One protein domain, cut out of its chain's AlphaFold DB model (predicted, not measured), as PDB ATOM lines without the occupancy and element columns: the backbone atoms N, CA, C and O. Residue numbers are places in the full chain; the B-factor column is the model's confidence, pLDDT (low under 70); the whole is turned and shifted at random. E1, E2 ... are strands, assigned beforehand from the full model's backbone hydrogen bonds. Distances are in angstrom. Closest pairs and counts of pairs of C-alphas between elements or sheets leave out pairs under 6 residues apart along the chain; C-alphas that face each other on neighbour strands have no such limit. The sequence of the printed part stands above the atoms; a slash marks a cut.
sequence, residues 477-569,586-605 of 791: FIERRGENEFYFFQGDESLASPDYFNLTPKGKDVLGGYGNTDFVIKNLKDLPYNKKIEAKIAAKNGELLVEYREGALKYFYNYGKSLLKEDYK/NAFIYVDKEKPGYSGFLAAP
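What this domain is: This is residues 477 to 569 and 586 to 605 of the 791 residues of an uncharacterized protein of Nonlabens spongiae (UniProt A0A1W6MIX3). A seven-stranded sheet, strongly twisted and curled like part of a barrel, meets a small three-stranded sheet, E9, E8 and E11, in a sandwich that is only partly face to face. E6 and E7 come near the small sheet, E1, E2 and E3 reach away to one end of the long axis, and E10 lies past the small sheet towards the other end. The printed part has 113 residues, no named helix and eleven named strands, E1 to E11 along the chain; the class is all strand. The sheets run E3 E2 E1 E7 E6 E5 E4 and E9 E8 E11, all antiparallel. The whole is compact, with a radius of gyration of the C-alphas of 14.6 A and spans of 42 by 29 by 22 A.

How they stand to each other: Start at E1, residues 477 to 480, which forms a hairpin with E2, residues 486 to 490; look for N 479 and O 487, 2.8 A apart. E3, residues 493 to 495, completes a meander, each strand the antiparallel neighbour of the one before, with N 495 and O 488 2.8 A apart. A second meander follows: E4, residues 500 to 503, E5, 510 to 514, E6, 517 to 521, and E7, 532 to 539. Check N 502 and O 511 at 2.8 A, N 519 and O 512 at 2.8 A, and N 538 and O 518 at 2.8 A. The pairing of E7 is staggered: residues 532 to 534 pair with E1, where N 533 and O 478 are 2.8 A apart, and residues 536 to 539 with E6. Next come E8, residues 543 to 549, and E9, 552 to 558, a hairpin with N 554 and O 547 2.8 A apart. E10, residues 587 to 592, pairs with no named strand. E11, residues 600 to 605, is the antiparallel neighbour of E8, with N 546 and O 602 2.8 A apart. Between the sheets, the closest C-alphas of E7 and E11 are Ala 539 and Ala 603, 4.8 A apart; the closest of E10 and E11 are Ile 589 and Pro 605, 6.0 A.

Where its parts are: Find C-alpha 477 at (75.410, -88.703, -33.532), where E1 begins. E7 runs 21.0 A from C-alpha 532 at (72.665, -84.238, -35.505); E8 measures 19.6 A, E9 18.8 A, E10 16.9 A and E11 16.7 A, ending at C-alpha 605, (73.884, -110.764, -22.349).

The domain as a whole: The C-alphas farthest apart, Asn 530 and Lys 569, are 43.5 A apart. Residues 570 to 585 are not printed; C-alphas 569 and 586 are 11.2 A apart across the cut. Of the links printed whole, none is long. The mean pLDDT of the printed part is 87.0, and in this model residue 597 is under 70.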
ATOM      1  N   PHE A 477      76.405 -89.510 -32.835       92.69
ATOM      2  CA  PHE A 477      75.410 -88.703 -33.532       92.69
ATOM      3  C   PHE A 477      75.417 -89.030 -35.019       92.69
ATOM      4  O   PHE A 477      76.482 -89.178 -35.614       92.69
ATOM      5  N   ILE A 478      74.234 -89.102 -35.620       93.38
ATOM      6  CA  ILE A 478      74.036 -89.197 -37.062       93.38
ATOM      7  C   ILE A 478      73.474 -87.882 -37.596       93.38
ATOM      8  O   ILE A 478      72.573 -87.291 -37.005       93.38
ATOM      9  N   GLU A 479      73.981 -87.435 -38.735       92.50
ATOM     10  CA  GLU A 479      73.432 -86.322 -39.500       92.50
ATOM     11  C   GLU A 479      73.096 -86.808 -40.907       92.50
ATOM     12  O   GLU A 479      73.958 -87.326 -41.618       92.50
ATOM     13  N   ARG A 480      71.842 -86.631 -41.325       89.56
ATOM     14  CA  ARG A 480      71.424 -86.895 -42.703       89.56
ATOM     15  C   ARG A 480      71.657 -85.648 -43.551       89.56
ATOM     16  O   ARG A 480      71.089 -84.604 -43.241       89.56
ATOM     17  N   ARG A 481      72.441 -85.745 -44.626       83.38
ATOM     18  CA  ARG A 481      72.705 -84.622 -45.554       83.38
ATOM     19  C   ARG A 481      72.078 -84.795 -46.933       83.38
ATOM     20  O   ARG A 481      71.831 -83.811 -47.618       83.38
ATOM     21  N   GLY A 482      71.724 -86.024 -47.289       78.25
ATOM     22  CA  GLY A 482      71.079 -86.366 -48.551       78.25
ATOM     23  C   GLY A 482      70.094 -87.516 -48.379       78.25
ATOM     24  O   GLY A 482      69.901 -88.032 -47.274       78.25
ATOM     25  N   GLU A 483      69.437 -87.922 -49.466       73.56
ATOM     26  CA  GLU A 483      68.416 -88.975 -49.399       73.56
ATOM     27  C   GLU A 483      68.986 -90.274 -48.809       73.56
ATOM     28  O   GLU A 483      68.335 -90.882 -47.956       73.56
ATOM     29  N   ASN A 484      70.230 -90.605 -49.187       76.56
ATOM     30  CA  ASN A 484      70.999 -91.768 -48.738       76.56
ATOM     31  C   ASN A 484      72.396 -91.393 -48.197       76.56
ATOM     32  O   ASN A 484      73.289 -92.235 -48.166       76.56
ATOM     33  N   GLU A 485      72.602 -90.133 -47.802       84.31
ATOM     34  CA  GLU A 485      73.905 -89.631 -47.352       84.31
ATOM     35  C   GLU A 485      73.869 -89.305 -45.854       84.31
ATOM     36  O   GLU A 485      73.089 -88.454 -45.408       84.31
ATOM     37  N   PHE A 486      74.720 -89.990 -45.086       88.25
ATOM     38  CA  PHE A 486      74.757 -89.929 -43.626       88.25
ATOM     39  C   PHE A 486      76.183 -89.723 -43.119       88.25
ATOM     40  O   PHE A 486      77.116 -90.372 -43.585       88.25
ATOM     41  N   TYR A 487      76.325 -88.855 -42.123       90.62
ATOM     42  CA  TYR A 487      77.586 -88.557 -41.450       90.62
ATOM     43  C   TYR A 487      77.484 -88.907 -39.972       90.62
ATOM     44  O   TYR A 487      76.425 -88.739 -39.365       90.62
ATOM     45  N   PHE A 488      78.588 -89.372 -39.394       93.44
ATOM     46  CA  PHE A 488      78.640 -89.849 -38.017       93.44
ATOM     47  C   PHE A 488      79.629 -89.027 -37.200       93.44
ATOM     48  O   PHE A 488      80.674 -88.624 -37.708       93.44
ATOM     49  N   PHE A 489      79.299 -88.783 -35.935       93.25
ATOM     50  CA  PHE A 489      80.091 -87.929 -35.056       93.25
ATOM     51  C   PHE A 489      80.146 -88.475 -33.630       93.25
ATOM     52  O   PHE A 489      79.186 -89.087 -33.161       93.25
ATOM     53  N   GLN A 490      81.236 -88.176 -32.925       92.31
ATOM     54  CA  GLN A 490      81.330 -88.237 -31.467       92.31
ATOM     55  C   GLN A 490      81.672 -86.830 -30.969       92.31
ATOM     56  O   GLN A 490      82.766 -86.321 -31.201       92.31
ATOM     57  N   GLY A 491      80.685 -86.154 -30.375       87.44
ATOM     58  CA  GLY A 491      80.761 -84.713 -30.119       87.44
ATOM     59  C   GLY A 491      80.855 -83.899 -31.418       87.44
ATOM     60  O   GLY A 491      79.977 -83.976 -32.291       87.44
ATOM     61  N   ASP A 492      81.928 -83.118 -31.549       86.31
ATOM     62  CA  ASP A 492      82.211 -82.299 -32.736       86.31
ATOM     63  C   ASP A 492      83.134 -82.984 -33.750       86.31
ATOM     64  O   ASP A 492      83.269 -82.515 -34.882       86.31
ATOM     65  N   GLU A 493      83.713 -84.129 -33.395       90.25
ATOM     66  CA  GLU A 493      84.616 -84.867 -34.267       90.25
ATOM     67  C   GLU A 493      83.841 -85.782 -35.220       90.25
ATOM     68  O   GLU A 493      82.874 -86.442 -34.837       90.25
ATOM     69  N   SER A 494      84.268 -85.828 -36.485       89.25
ATOM     70  CA  SER A 494      83.702 -86.754 -37.474       89.25
ATOM     71  C   SER A 494      84.273 -88.154 -37.270       89.25
ATOM     72  O   SER A 494      85.489 -88.326 -37.190       89.25
ATOM     73  N   LEU A 495      83.400 -89.154 -37.257       89.06
ATOM     74  CA  LEU A 495      83.763 -90.564 -37.319       89.06
ATOM     75  C   LEU A 495      83.761 -91.046 -38.771       89.06
ATOM     76  O   LEU A 495      83.072 -90.486 -39.627       89.06
ATOM     77  N   ALA A 496      84.535 -92.099 -39.040       85.75
ATOM     78  CA  ALA A 496      84.395 -92.863 -40.276       85.75
ATOM     79  C   ALA A 496      82.996 -93.495 -40.326       85.75
ATOM     80  O   ALA A 496      82.323 -93.562 -39.305       85.75
ATOM     81  N   SER A 497      82.552 -93.980 -41.485       84.75
ATOM     82  CA  SER A 497      81.318 -94.770 -41.535       84.75
ATOM     83  C   SER A 497      81.407 -95.977 -40.588       84.75
ATOM     84  O   SER A 497      82.491 -96.549 -40.445       84.75
ATOM     85  N   PRO A 498      80.293 -96.382 -39.954       90.50
ATOM     86  CA  PRO A 498      80.271 -97.566 -39.104       90.50
ATOM     87  C   PRO A 498      80.646 -98.820 -39.892       90.50
ATOM     88  O   PRO A 498      80.409 -98.897 -41.100       90.50
ATOM     89  N   ASP A 499      81.174 -99.825 -39.191       86.44
ATOM     90  CA  ASP A 499      81.623-101.099 -39.774       86.44
ATOM     91  C   ASP A 499      80.499-101.810 -40.539       86.44
ATOM     92  O   ASP A 499      80.730-102.602 -41.455       86.44
ATOM     93  N   TYR A 500      79.256-101.511 -40.166       87.31
ATOM     94  CA  TYR A 500      78.063-101.880 -40.901       87.31
ATOM     95  C   TYR A 500      76.956-100.837 -40.686       87.31
ATOM     96  O   TYR A 500      76.904-100.159 -39.658       87.31
ATOM     97  N   PHE A 501      76.044-100.732 -41.655       89.75
ATOM     98  CA  PHE A 501      74.880 -99.845 -41.605       89.75
ATOM     99  C   PHE A 501      73.735-100.446 -42.430       89.75
ATOM    100  O   PHE A 501      73.608-100.196 -43.627       89.75
ATOM    101  N   ASN A 502      72.935-101.309 -41.805       87.69
ATOM    102  CA  ASN A 502      71.974-102.166 -42.494       87.69
ATOM    103  C   ASN A 502      70.533-101.814 -42.128       87.69
ATOM    104  O   ASN A 502      70.178-101.691 -40.953       87.69
ATOM    105  N   LEU A 503      69.674-101.740 -43.143       84.12
ATOM    106  CA  LEU A 503      68.232-101.684 -42.937       84.12
ATOM    107  C   LEU A 503      67.743-102.983 -42.294       84.12
ATOM    108  O   LEU A 503      68.101-104.091 -42.697       84.12
ATOM    109  N   THR A 504      66.869-102.839 -41.308       84.00
ATOM    110  CA  THR A 504      66.146-103.976 -40.740       84.00
ATOM    111  C   THR A 504      65.214-104.615 -41.779       84.00
ATOM    112  O   THR A 504      64.819-103.955 -42.741       84.00
ATOM    113  N   PRO A 505      64.764-105.872 -41.594       74.38
ATOM    114  CA  PRO A 505      63.926-106.584 -42.568       74.38
ATOM    115  C   PRO A 505      62.604-105.898 -42.957       74.38
ATOM    116  O   PRO A 505      61.993-106.285 -43.946       74.38
ATOM    117  N   LYS A 506      62.117-104.917 -42.182       71.50
ATOM    118  CA  LYS A 506      60.930-104.107 -42.523       71.50
ATOM    119  C   LYS A 506      61.264-102.756 -43.177       71.50
ATOM    120  O   LYS A 506      60.345-102.011 -43.500       71.50
ATOM    121  N   GLY A 507      62.545-102.434 -43.353       70.31
ATOM    122  CA  GLY A 507      63.021-101.259 -44.087       70.31
ATOM    123  C   GLY A 507      62.756 -99.906 -43.421       70.31
ATOM    124  O   GLY A 507      62.878 -98.884 -44.091       70.31
ATOM    125  N   LYS A 508      62.363 -99.883 -42.138       83.12
ATOM    126  CA  LYS A 508      62.092 -98.641 -41.389       83.12
ATOM    127  C   LYS A 508      63.269 -98.226 -40.513       83.12
ATOM    128  O   LYS A 508      63.747 -97.102 -40.621       83.12
ATOM    129  N   ASP A 509      63.749 -99.150 -39.689       88.44
ATOM    130  CA  ASP A 509      64.856 -98.905 -38.767       88.44
ATOM    131  C   ASP A 509      66.183 -99.345 -39.390       88.44
ATOM    132  O   ASP A 509      66.206-100.269 -40.215       88.44
ATOM    133  N   VAL A 510      67.280 -98.718 -38.967       89.19
ATOM    134  CA  VAL A 510      68.651 -99.090 -39.336       89.19
ATOM    135  C   VAL A 510      69.434 -99.523 -38.106       89.19
ATOM    136  O   VAL A 510      69.342 -98.907 -37.043       89.19
ATOM    137  N   LEU A 511      70.224-100.578 -38.288       91.88
ATOM    138  CA  LEU A 511      71.247-101.026 -37.354       91.88
ATOM    139  C   LEU A 511      72.615-100.630 -37.894       91.88
ATOM    140  O   LEU A 511      72.964-101.009 -39.012       91.88
ATOM    141  N   GLY A 512      73.394 -99.909 -37.097       91.12
ATOM    142  CA  GLY A 512      74.807 -99.685 -37.381       91.12
ATOM    143  C   GLY A 512      75.669-100.009 -36.172       91.12
ATOM    144  O   GLY A 512      75.143-100.177 -35.074       91.12
ATOM    145  N   GLY A 513      76.980-100.116 -36.367       91.38
ATOM    146  CA  GLY A 513      77.887-100.401 -35.259       91.38
ATOM    147  C   GLY A 513      79.337-100.033 -35.524       91.38
ATOM    148  O   GLY A 513      79.778 -99.990 -36.670       91.38
ATOM    149  N   TYR A 514      80.063 -99.776 -34.438       88.69
ATOM    150  CA  TYR A 514      81.519 -99.628 -34.423       88.69
ATOM    151  C   TYR A 514      82.099-100.703 -33.503       88.69
ATOM    152  O   TYR A 514      81.823-100.731 -32.299       88.69
ATOM    153  N   GLY A 515      82.881-101.615 -34.071       84.25
ATOM    154  CA  GLY A 515      83.438-102.776 -33.396       84.25
ATOM    155  C   GLY A 515      82.352-103.643 -32.764       84.25
ATOM    156  O   GLY A 515      81.536-104.249 -33.452       84.25
ATOM    157  N   ASN A 516      82.360-103.701 -31.432       83.81
ATOM    158  CA  ASN A 516      81.456-104.541 -30.645       83.81
ATOM    159  C   ASN A 516      80.236-103.790 -30.081       83.81
ATOM    160  O   ASN A 516      79.585-104.304 -29.174       83.81
ATOM    161  N   THR A 517      79.954-102.575 -30.562       88.88
ATOM    162  CA  THR A 517      78.808-101.774 -30.110       88.88
ATOM    163  C   THR A 517      77.821-101.550 -31.246       88.88
ATOM    164  O   THR A 517      78.170-100.968 -32.274       88.88
ATOM    165  N   ASP A 518      76.572-101.945 -31.012       90.62
ATOM    166  CA  ASP A 518      75.456-101.805 -31.939       90.62
ATOM    167  C   ASP A 518      74.595-100.604 -31.530       90.62
ATOM    168  O   ASP A 518      74.283-100.407 -30.351       90.62
ATOM    169  N   PHE A 519      74.143 -99.825 -32.506       92.00
ATOM    170  CA  PHE A 519      73.202 -98.727 -32.332       92.00
ATOM    171  C   PHE A 519      71.999 -98.870 -33.265       92.00
ATOM    172  O   PHE A 519      72.083 -99.393 -34.378       92.00
ATOM    173  N   VAL A 520      70.851 -98.390 -32.788       90.94
ATOM    174  CA  VAL A 520      69.582 -98.404 -33.518       90.94
ATOM    175  C   VAL A 520      69.184 -96.979 -33.858       90.94
ATOM    176  O   VAL A 520      69.115 -96.106 -32.989       90.94
ATOM    177  N   ILE A 521      68.822 -96.786 -35.119       89.19
ATOM    178  CA  ILE A 521      68.250 -95.548 -35.630       89.19
ATOM    179  C   ILE A 521      66.844 -95.863 -36.113       89.19
ATOM    180  O   ILE A 521      66.650 -96.624 -37.065       89.19
ATOM    181  N   LYS A 522      65.855 -95.300 -35.423       86.88
ATOM    182  CA  LYS A 522      64.449 -95.530 -35.749       86.88
ATOM    183  C   LYS A 522      64.024 -94.673 -36.930       86.88
ATOM    184  O   LYS A 522      64.343 -93.489 -36.951       86.88
ATOM    185  N   ASN A 523      63.264 -95.264 -37.853       85.50
ATOM    186  CA  ASN A 523      62.692 -94.585 -39.021       85.50
ATOM    187  C   ASN A 523      63.707 -93.688 -39.753       85.50
ATOM    188  O   ASN A 523      63.565 -92.469 -39.786       85.50
ATOM    189  N   LEU A 524      64.729 -94.289 -40.368       83.62
ATOM    190  CA  LEU A 524      65.832 -93.558 -41.014       83.62
ATOM    191  C   LEU A 524      65.351 -92.467 -41.992       83.62
ATOM    192  O   LEU A 524      65.944 -91.394 -42.083       83.62
ATOM    193  N   LYS A 525      64.256 -92.738 -42.714       81.94
ATOM    194  CA  LYS A 525      63.669 -91.817 -43.700       81.94
ATOM    195  C   LYS A 525      63.064 -90.554 -43.088       81.94
ATOM    196  O   LYS A 525      62.966 -89.556 -43.798       81.94
ATOM    197  N   ASP A 526      62.720 -90.592 -41.806       86.50
ATOM    198  CA  ASP A 526      62.102 -89.481 -41.082       86.50
ATOM    199  C   ASP A 526      63.150 -88.622 -40.359       86.50
ATOM    200  O   ASP A 526      62.801 -87.649 -39.688       86.50
ATOM    201  N   LEU A 527      64.444 -88.957 -40.485       85.88
ATOM    202  CA  LEU A 527      65.498 -88.122 -39.928       85.88
ATOM    203  C   LEU A 527      65.506 -86.752 -40.633       85.88
ATOM    204  O   LEU A 527      65.615 -86.712 -41.866       85.88
ATOM    205  N   PRO A 528      65.431 -85.637 -39.880       87.56
ATOM    206  CA  PRO A 528      65.596 -84.298 -40.421       87.56
ATOM    207  C   PRO A 528      66.966 -84.125 -41.078       87.56
ATOM    208  O   PRO A 528      67.985 -84.603 -40.577       87.56
ATOM    209  N   TYR A 529      66.972 -83.393 -42.190       88.94
ATOM    210  CA  TYR A 529      68.196 -83.010 -42.880       88.94
ATOM    211  C   TYR A 529      69.015 -82.023 -42.044       88.94
ATOM    212  O   TYR A 529      68.454 -81.145 -41.386       88.94
ATOM    213  N   ASN A 530      70.340 -82.156 -42.100       87.25
ATOM    214  CA  ASN A 530      71.328 -81.261 -41.487       87.25
ATOM    215  C   ASN A 530      71.137 -81.059 -39.974       87.25
ATOM    216  O   ASN A 530      71.384 -79.982 -39.429       87.25
ATOM    217  N   LYS A 531      70.649 -82.095 -39.282       90.19
ATOM    218  CA  LYS A 531      70.500 -82.107 -37.828       90.19
ATOM    219  C   LYS A 531      71.152 -83.355 -37.250       90.19
ATOM    220  O   LYS A 531      70.796 -84.470 -37.625       90.19
ATOM    221  N   LYS A 532      72.068 -83.156 -36.296       90.56
ATOM    222  CA  LYS A 532      72.665 -84.238 -35.505       90.56
ATOM    223  C   LYS A 532      71.602 -84.855 -34.590       90.56
ATOM    224  O   LYS A 532      70.964 -84.152 -33.806       90.56
ATOM    225  N   ILE A 533      71.424 -86.167 -34.689       91.44
ATOM    226  CA  ILE A 533      70.533 -86.968 -33.850       91.44
ATOM    227  C   ILE A 533      71.361 -88.038 -33.167       91.44
ATOM    228  O   ILE A 533      72.138 -88.730 -33.814       91.44
ATOM    229  N   GLU A 534      71.196 -88.182 -31.860       92.00
ATOM    230  CA  GLU A 534      71.879 -89.227 -31.109       92.00
ATOM    231  C   GLU A 534      71.343 -90.613 -31.502       92.00
ATOM    232  O   GLU A 534      70.139 -90.883 -31.441       92.00
ATOM    233  N   ALA A 535      72.243 -91.499 -31.923       89.88
ATOM    234  CA  ALA A 535      71.950 -92.895 -32.185       89.88
ATOM    235  C   ALA A 535      71.918 -93.659 -30.856       89.88
ATOM    236  O   ALA A 535      72.868 -93.632 -30.073       89.88
ATOM    237  N   LYS A 536      70.821 -94.375 -30.596       88.50
ATOM    238  CA  LYS A 536      70.652 -95.087 -29.329       88.50
ATOM    239  C   LYS A 536      71.498 -96.358 -29.329       88.50
ATOM    240  O   LYS A 536      71.274 -97.232 -30.166       88.50
ATOM    241  N   ILE A 537      72.400 -96.491 -28.354       88.50
ATOM    242  CA  ILE A 537      73.124 -97.747 -28.114       88.50
ATOM    243  C   ILE A 537      72.107 -98.851 -27.817       88.50
ATOM    244  O   ILE A 537      71.227 -98.701 -26.964       88.50
ATOM    245  N   ALA A 538      72.228 -99.950 -28.548       88.19
ATOM    246  CA  ALA A 538      71.267-101.035 -28.569       88.19
ATOM    247  C   ALA A 538      71.842-102.340 -28.003       88.19
ATOM    248  O   ALA A 538      71.103-103.066 -27.344       88.19
ATOM    249  N   ALA A 539      73.134-102.607 -28.214       90.50
ATOM    250  CA  ALA A 539      73.891-103.686 -27.573       90.50
ATOM    251  C   ALA A 539      75.382-103.315 -27.493       90.50
ATOM    252  O   ALA A 539      75.879-102.562 -28.332       90.50
ATOM    253  N   LYS A 540      76.087-103.818 -26.480       89.19
ATOM    254  CA  LYS A 540      77.528-103.611 -26.265       89.19
ATOM    255  C   LYS A 540      78.305-104.924 -26.373       89.19
ATOM    256  O   LYS A 540      77.732-105.997 -26.564       89.19
ATOM    257  N   ASN A 541      79.623-104.852 -26.183       83.81
ATOM    258  CA  ASN A 541      80.464-106.039 -26.162       83.81
ATOM    259  C   ASN A 541      79.983-107.054 -25.111       83.81
ATOM    260  O   ASN A 541      79.766-106.712 -23.949       83.81
ATOM    261  N   GLY A 542      79.852-108.317 -25.516       84.62
ATOM    262  CA  GLY A 542      79.302-109.372 -24.665       84.62
ATOM    263  C   GLY A 542      77.773-109.431 -24.639       84.62
ATOM    264  O   GLY A 542      77.225-110.220 -23.875       84.62
ATOM    265  N   GLU A 543      77.080-108.660 -25.474       90.19
ATOM    266  CA  GLU A 543      75.627-108.706 -25.637       90.19
ATOM    267  C   GLU A 543      75.249-109.051 -27.084       90.19
ATOM    268  O   GLU A 543      75.996-108.801 -28.027       90.19
ATOM    269  N   LEU A 544      74.070-109.641 -27.258       92.69
ATOM    270  CA  LEU A 544      73.432-109.859 -28.546       92.69
ATOM    271  C   LEU A 544      72.179-108.995 -28.636       92.69
ATOM    272  O   LEU A 544      71.378-108.953 -27.700       92.69
ATOM    273  N   LEU A 545      71.962-108.353 -29.774       93.75
ATOM    274  CA  LEU A 545      70.777-107.540 -29.988       93.75
ATOM    275  C   LEU A 545      69.567-108.419 -30.349       93.75
ATOM    276  O   LEU A 545      69.652-109.303 -31.201       93.75
ATOM    277  N   VAL A 546      68.413-108.173 -29.731       94.19
ATOM    278  CA  VAL A 546      67.157-108.885 -30.006       94.19
ATOM    279  C   VAL A 546      66.020-107.932 -30.332       94.19
ATOM    280  O   VAL A 546      65.875-106.894 -29.694       94.19
ATOM    281  N   GLU A 547      65.187-108.290 -31.308       92.81
ATOM    282  CA  GLU A 547      64.048-107.473 -31.739       92.81
ATOM    283  C   GLU A 547      62.715-108.138 -31.395       92.81
ATOM    284  O   GLU A 547      62.437-109.280 -31.780       92.81
ATOM    285  N   TYR A 548      61.855-107.371 -30.731       89.31
ATOM    286  CA  TYR A 548      60.460-107.698 -30.472       89.31
ATOM    287  C   TYR A 548      59.559-106.906 -31.415       89.31
ATOM    288  O   TYR A 548      59.747-105.705 -31.617       89.31
ATOM    289  N   ARG A 549      58.535-107.565 -31.957       83.62
ATOM    290  CA  ARG A 549      57.474-106.922 -32.741       83.62
ATOM    291  C   ARG A 549      56.124-107.361 -32.233       83.62
ATOM    292  O   ARG A 549      55.874-108.564 -32.153       83.62
ATOM    293  N   GLU A 550      55.269-106.385 -31.943       82.12
ATOM    294  CA  GLU A 550      53.926-106.619 -31.400       82.12
ATOM    295  C   GLU A 550      53.988-107.522 -30.158       82.12
ATOM    296  O   GLU A 550      53.164-108.404 -29.948       82.12
ATOM    297  N   GLY A 551      55.038-107.329 -29.359       78.00
ATOM    298  CA  GLY A 551      55.313-108.104 -28.167       78.00
ATOM    299  C   GLY A 551      55.764-109.541 -28.382       78.00
ATOM    300  O   GLY A 551      55.844-110.269 -27.408       78.00
ATOM    301  N   ALA A 552      56.112-109.977 -29.591       84.38
ATOM    302  CA  ALA A 552      56.740-111.280 -29.812       84.38
ATOM    303  C   ALA A 552      58.197-111.111 -30.250       84.38
ATOM    304  O   ALA A 552      58.482-110.302 -31.133       84.38
ATOM    305  N   LEU A 553      59.107-111.906 -29.686       90.69
ATOM    306  CA  LEU A 553      60.492-111.979 -30.150       90.69
ATOM    307  C   LEU A 553      60.527-112.475 -31.606       90.69
ATOM    308  O   LEU A 553      59.927-113.506 -31.930       90.69
ATOM    309  N   LYS A 554      61.200-111.739 -32.498       91.50
ATOM    310  CA  LYS A 554      61.239-112.044 -33.940       91.50
ATOM    311  C   LYS A 554      62.633-112.332 -34.479       91.50
ATOM    312  O   LYS A 554      62.766-113.264 -35.268       91.50
ATOM    313  N   TYR A 555      63.634-111.548 -34.086       92.00
ATOM    314  CA  TYR A 555      64.975-111.629 -34.663       92.00
ATOM    315  C   TYR A 555      66.052-111.516 -33.588       92.00
ATOM    316  O   TYR A 555      65.879-110.827 -32.582       92.00
ATOM    317  N   PHE A 556      67.170-112.181 -33.854       93.62
ATOM    318  CA  PHE A 556      68.436-112.009 -33.157       93.62
ATOM    319  C   PHE A 556      69.401-111.352 -34.137       93.62
ATOM    320  O   PHE A 556      69.452-111.769 -35.293       93.62
ATOM    321  N   TYR A 557      70.164-110.363 -33.699       91.69
ATOM    322  CA  TYR A 557      71.094-109.616 -34.532       91.69
ATOM    323  C   TYR A 557      72.515-109.742 -34.000       91.69
ATOM    324  O   TYR A 557      72.755-109.659 -32.800       91.69
ATOM    325  N   ASN A 558      73.449-109.933 -34.924       88.38
ATOM    326  CA  ASN A 558      74.879-109.929 -34.680       88.38
ATOM    327  C   ASN A 558      75.526-108.934 -35.641       88.38
ATOM    328  O   ASN A 558      75.559-109.202 -36.847       88.38
ATOM    329  N   TYR A 559      75.994-107.799 -35.120       84.38
ATOM    330  CA  TYR A 559      76.625-106.737 -35.904       84.38
ATOM    331  C   TYR A 559      75.781-106.359 -37.134       84.38
ATOM    332  O   TYR A 559      76.190-106.477 -38.291       84.38
ATOM    333  N   GLY A 560      74.514-106.019 -36.870       80.12
ATOM    334  CA  GLY A 560      73.543-105.582 -37.876       80.12
ATOM    335  C   GLY A 560      73.026-106.659 -38.829       80.12
ATOM    336  O   GLY A 560      72.205-106.350 -39.691       80.12
ATOM    337  N   LYS A 561      73.456-107.918 -38.695       85.62
ATOM    338  CA  LYS A 561      72.943-109.046 -39.486       85.62
ATOM    339  C   LYS A 561      72.009-109.905 -38.647       85.62
ATOM    340  O   LYS A 561      72.364-110.304 -37.541       85.62
ATOM    341  N   SER A 562      70.823-110.207 -39.177       90.19
ATOM    342  CA  SER A 562      69.920-111.162 -38.528       90.19
ATOM    343  C   SER A 562      70.553-112.549 -38.548       90.19
ATOM    344  O   SER A 562      70.946-113.027 -39.610       90.19
ATOM    345  N   LEU A 563      70.589-113.210 -37.396       90.31
ATOM    346  CA  LEU A 563      70.956-114.615 -37.304       90.31
ATOM    347  C   LEU A 563      69.897-115.477 -37.997       90.31
ATOM    348  O   LEU A 563      68.688-115.236 -37.870       90.31
ATOM    349  N   LEU A 564      70.359-116.489 -38.721       88.62
ATOM    350  CA  LEU A 564      69.530-117.509 -39.343       88.62
ATOM    351  C   LEU A 564      69.172-118.589 -38.319       88.62
ATOM    352  O   LEU A 564      69.803-118.731 -37.275       88.62
ATOM    353  N   LYS A 565      68.147-119.391 -38.617       86.06
ATOM    354  CA  LYS A 565      67.689-120.460 -37.712       86.06
ATOM    355  C   LYS A 565      68.767-121.521 -37.439       86.06
ATOM    356  O   LYS A 565      68.708-122.191 -36.419       86.06
ATOM    357  N   GLU A 566      69.725-121.687 -38.341       87.25
ATOM    358  CA  GLU A 566      70.885-122.573 -38.172       87.25
ATOM    359  C   GLU A 566      71.982-121.998 -37.266       87.25
ATOM    360  O   GLU A 566      72.786-122.761 -36.736       87.25
ATOM    361  N   ASP A 567      71.984-120.686 -37.015       89.19
ATOM    362  CA  ASP A 567      72.965-120.031 -36.143       89.19
ATOM    363  C   ASP A 567      72.633-120.196 -34.656       89.19
ATOM    364  O   ASP A 567      73.476-119.918 -33.797       89.19
ATOM    365  N   TYR A 568      71.416-120.642 -34.330       92.88
ATOM    366  CA  TYR A 568      70.973-120.778 -32.952       92.88
ATOM    367  C   TYR A 568      70.028-121.960 -32.714       92.88
ATOM    368  O   TYR A 568      69.327-122.439 -33.599       92.88
ATOM    369  N   LYS A 569      69.968-122.425 -31.466       90.06
ATOM    370  CA  LYS A 569      69.020-123.439 -30.997       90.06
ATOM    371  C   LYS A 569      68.216-122.884 -29.834       90.06
ATOM    372  O   LYS A 569      68.780-122.397 -28.862       90.06
ATOM    373  N   ASN A 586      79.478-119.904 -29.208       86.00
ATOM    374  CA  ASN A 586      79.514-120.927 -28.164       86.00
ATOM    375  C   ASN A 586      79.014-120.367 -26.816       86.00
ATOM    376  O   ASN A 586      79.678-120.447 -25.781       86.00
ATOM    377  N   ALA A 587      77.868-119.692 -26.869       88.38
ATOM    378  CA  ALA A 587      77.302-118.961 -25.748       88.38
ATOM    379  C   ALA A 587      75.783-119.079 -25.752       88.38
ATOM    380  O   ALA A 587      75.156-119.312 -26.787       88.38
ATOM    381  N   PHE A 588      75.191-118.891 -24.582       87.81
ATOM    382  CA  PHE A 588      73.752-118.854 -24.400       87.81
ATOM    383  C   PHE A 588      73.285-117.423 -24.172       87.81
ATOM    384  O   PHE A 588      73.997-116.616 -23.584       87.81
ATOM    385  N   ILE A 589      72.062-117.126 -24.587       89.75
ATOM    386  CA  ILE A 589      71.332-115.932 -24.170       89.75
ATOM    387  C   ILE A 589      70.007-116.347 -23.560       89.75
ATOM    388  O   ILE A 589      69.426-117.383 -23.905       89.75
ATOM    389  N   TYR A 590      69.509-115.497 -22.676       85.56
ATOM    390  CA  TYR A 590      68.214-115.675 -22.053       85.56
ATOM    391  C   TYR A 590      67.291-114.538 -22.462       85.56
ATOM    392  O   TYR A 590      67.629-113.366 -22.293       85.56
ATOM    393  N   VAL A 591      66.143-114.886 -23.035       88.44
ATOM    394  CA  VAL A 591      65.210-113.920 -23.619       88.44
ATOM    395  C   VAL A 591      63.778-114.286 -23.273       88.44
ATOM    396  O   VAL A 591      63.418-115.461 -23.186       88.44
ATOM    397  N   ASP A 592      62.941-113.271 -23.116       85.69
ATOM    398  CA  ASP A 592      61.505-113.482 -23.035       85.69
ATOM    399  C   ASP A 592      60.988-113.816 -24.439       85.69
ATOM    400  O   ASP A 592      61.349-113.182 -25.431       85.69
ATOM    401  N   LYS A 593      60.150-114.846 -24.558       84.06
ATOM    402  CA  LYS A 593      59.517-115.187 -25.839       84.06
ATOM    403  C   LYS A 593      58.559-114.074 -26.271       84.06
ATOM    404  O   LYS A 593      58.417-113.791 -27.463       84.06
ATOM    405  N   GLU A 594      57.893-113.477 -25.289       83.00
ATOM    406  CA  GLU A 594      56.854-112.473 -25.454       83.00
ATOM    407  C   GLU A 594      57.068-111.330 -24.448       83.00
ATOM    408  O   GLU A 594      57.364-111.562 -23.280       83.00
ATOM    409  N   LYS A 595      56.913-110.094 -24.923       77.69
ATOM    410  CA  LYS A 595      56.851-108.844 -24.160       77.69
ATOM    411  C   LYS A 595      55.631-108.043 -24.620       77.69
ATOM    412  O   LYS A 595      55.787-107.130 -25.431       77.69
ATOM    413  N   PRO A 596      54.410-108.413 -24.199       71.44
ATOM    414  CA  PRO A 596      53.175-107.814 -24.702       71.44
ATOM    415  C   PRO A 596      53.218-106.280 -24.708       71.44
ATOM    416  O   PRO A 596      53.620-105.654 -23.735       71.44
ATOM    417  N   GLY A 597      52.826-105.667 -25.828       69.00
ATOM    418  CA  GLY A 597      52.843-104.208 -26.002       69.00
ATOM    419  C   GLY A 597      54.189-103.610 -26.424       69.00
ATOM    420  O   GLY A 597      54.200-102.522 -26.986       69.00
ATOM    421  N   TYR A 598      55.306-104.323 -26.266       76.56
ATOM    422  CA  TYR A 598      56.624-103.812 -26.637       76.56
ATOM    423  C   TYR A 598      56.980-104.117 -28.102       76.56
ATOM    424  O   TYR A 598      56.921-105.264 -28.557       76.56
ATOM    425  N   SER A 599      57.387-103.089 -28.850       81.56
ATOM    426  CA  SER A 599      58.020-103.235 -30.169       81.56
ATOM    427  C   SER A 599      59.317-102.436 -30.212       81.56
ATOM    428  O   SER A 599      59.312-101.210 -30.077       81.56
ATOM    429  N   GLY A 600      60.441-103.122 -30.385       87.44
ATOM    430  CA  GLY A 600      61.756-102.498 -30.337       87.44
ATOM    431  C   GLY A 600      62.881-103.492 -30.100       87.44
ATOM    432  O   GLY A 600      62.699-104.704 -30.219       87.44
ATOM    433  N   PHE A 601      64.046-102.950 -29.758       90.62
ATOM    434  CA  PHE A 601      65.284-103.700 -29.608       90.62
ATOM    435  C   PHE A 601      65.755-103.717 -28.157       90.62
ATOM    436  O   PHE A 601      65.693-102.692 -27.473       90.62
ATOM    437  N   LEU A 602      66.268-104.860 -27.712       90.06
ATOM    438  CA  LEU A 602      66.882-105.043 -26.401       90.06
ATOM    439  C   LEU A 602      68.221-105.765 -26.533       90.06
ATOM    440  O   LEU A 602      68.382-106.616 -27.403       90.06
ATOM    441  N   ALA A 603      69.148-105.464 -25.632       89.81
ATOM    442  CA  ALA A 603      70.366-106.240 -25.466       89.81
ATOM    443  C   ALA A 603      70.087-107.502 -24.637       89.81
ATOM    444  O   ALA A 603      69.359-107.456 -23.639       89.81
ATOM    445  N   ALA A 604      70.677-108.624 -25.035       90.12
ATOM    446  CA  ALA A 604      70.664-109.879 -24.298       90.12
ATOM    447  C   ALA A 604      72.112-110.302 -23.984       90.12
ATOM    448  O   ALA A 604      72.885-110.524 -24.914       90.12
ATOM    449  N   PRO A 605      72.506-110.437 -22.707       89.38
ATOM    450  CA  PRO A 605      73.884-110.764 -22.349       89.38
ATOM    451  C   PRO A 605      74.264-112.184 -22.787       89.38
ATOM    452  O   PRO A 605      73.501-113.131 -22.582       89.38
TER     453      PRO A 605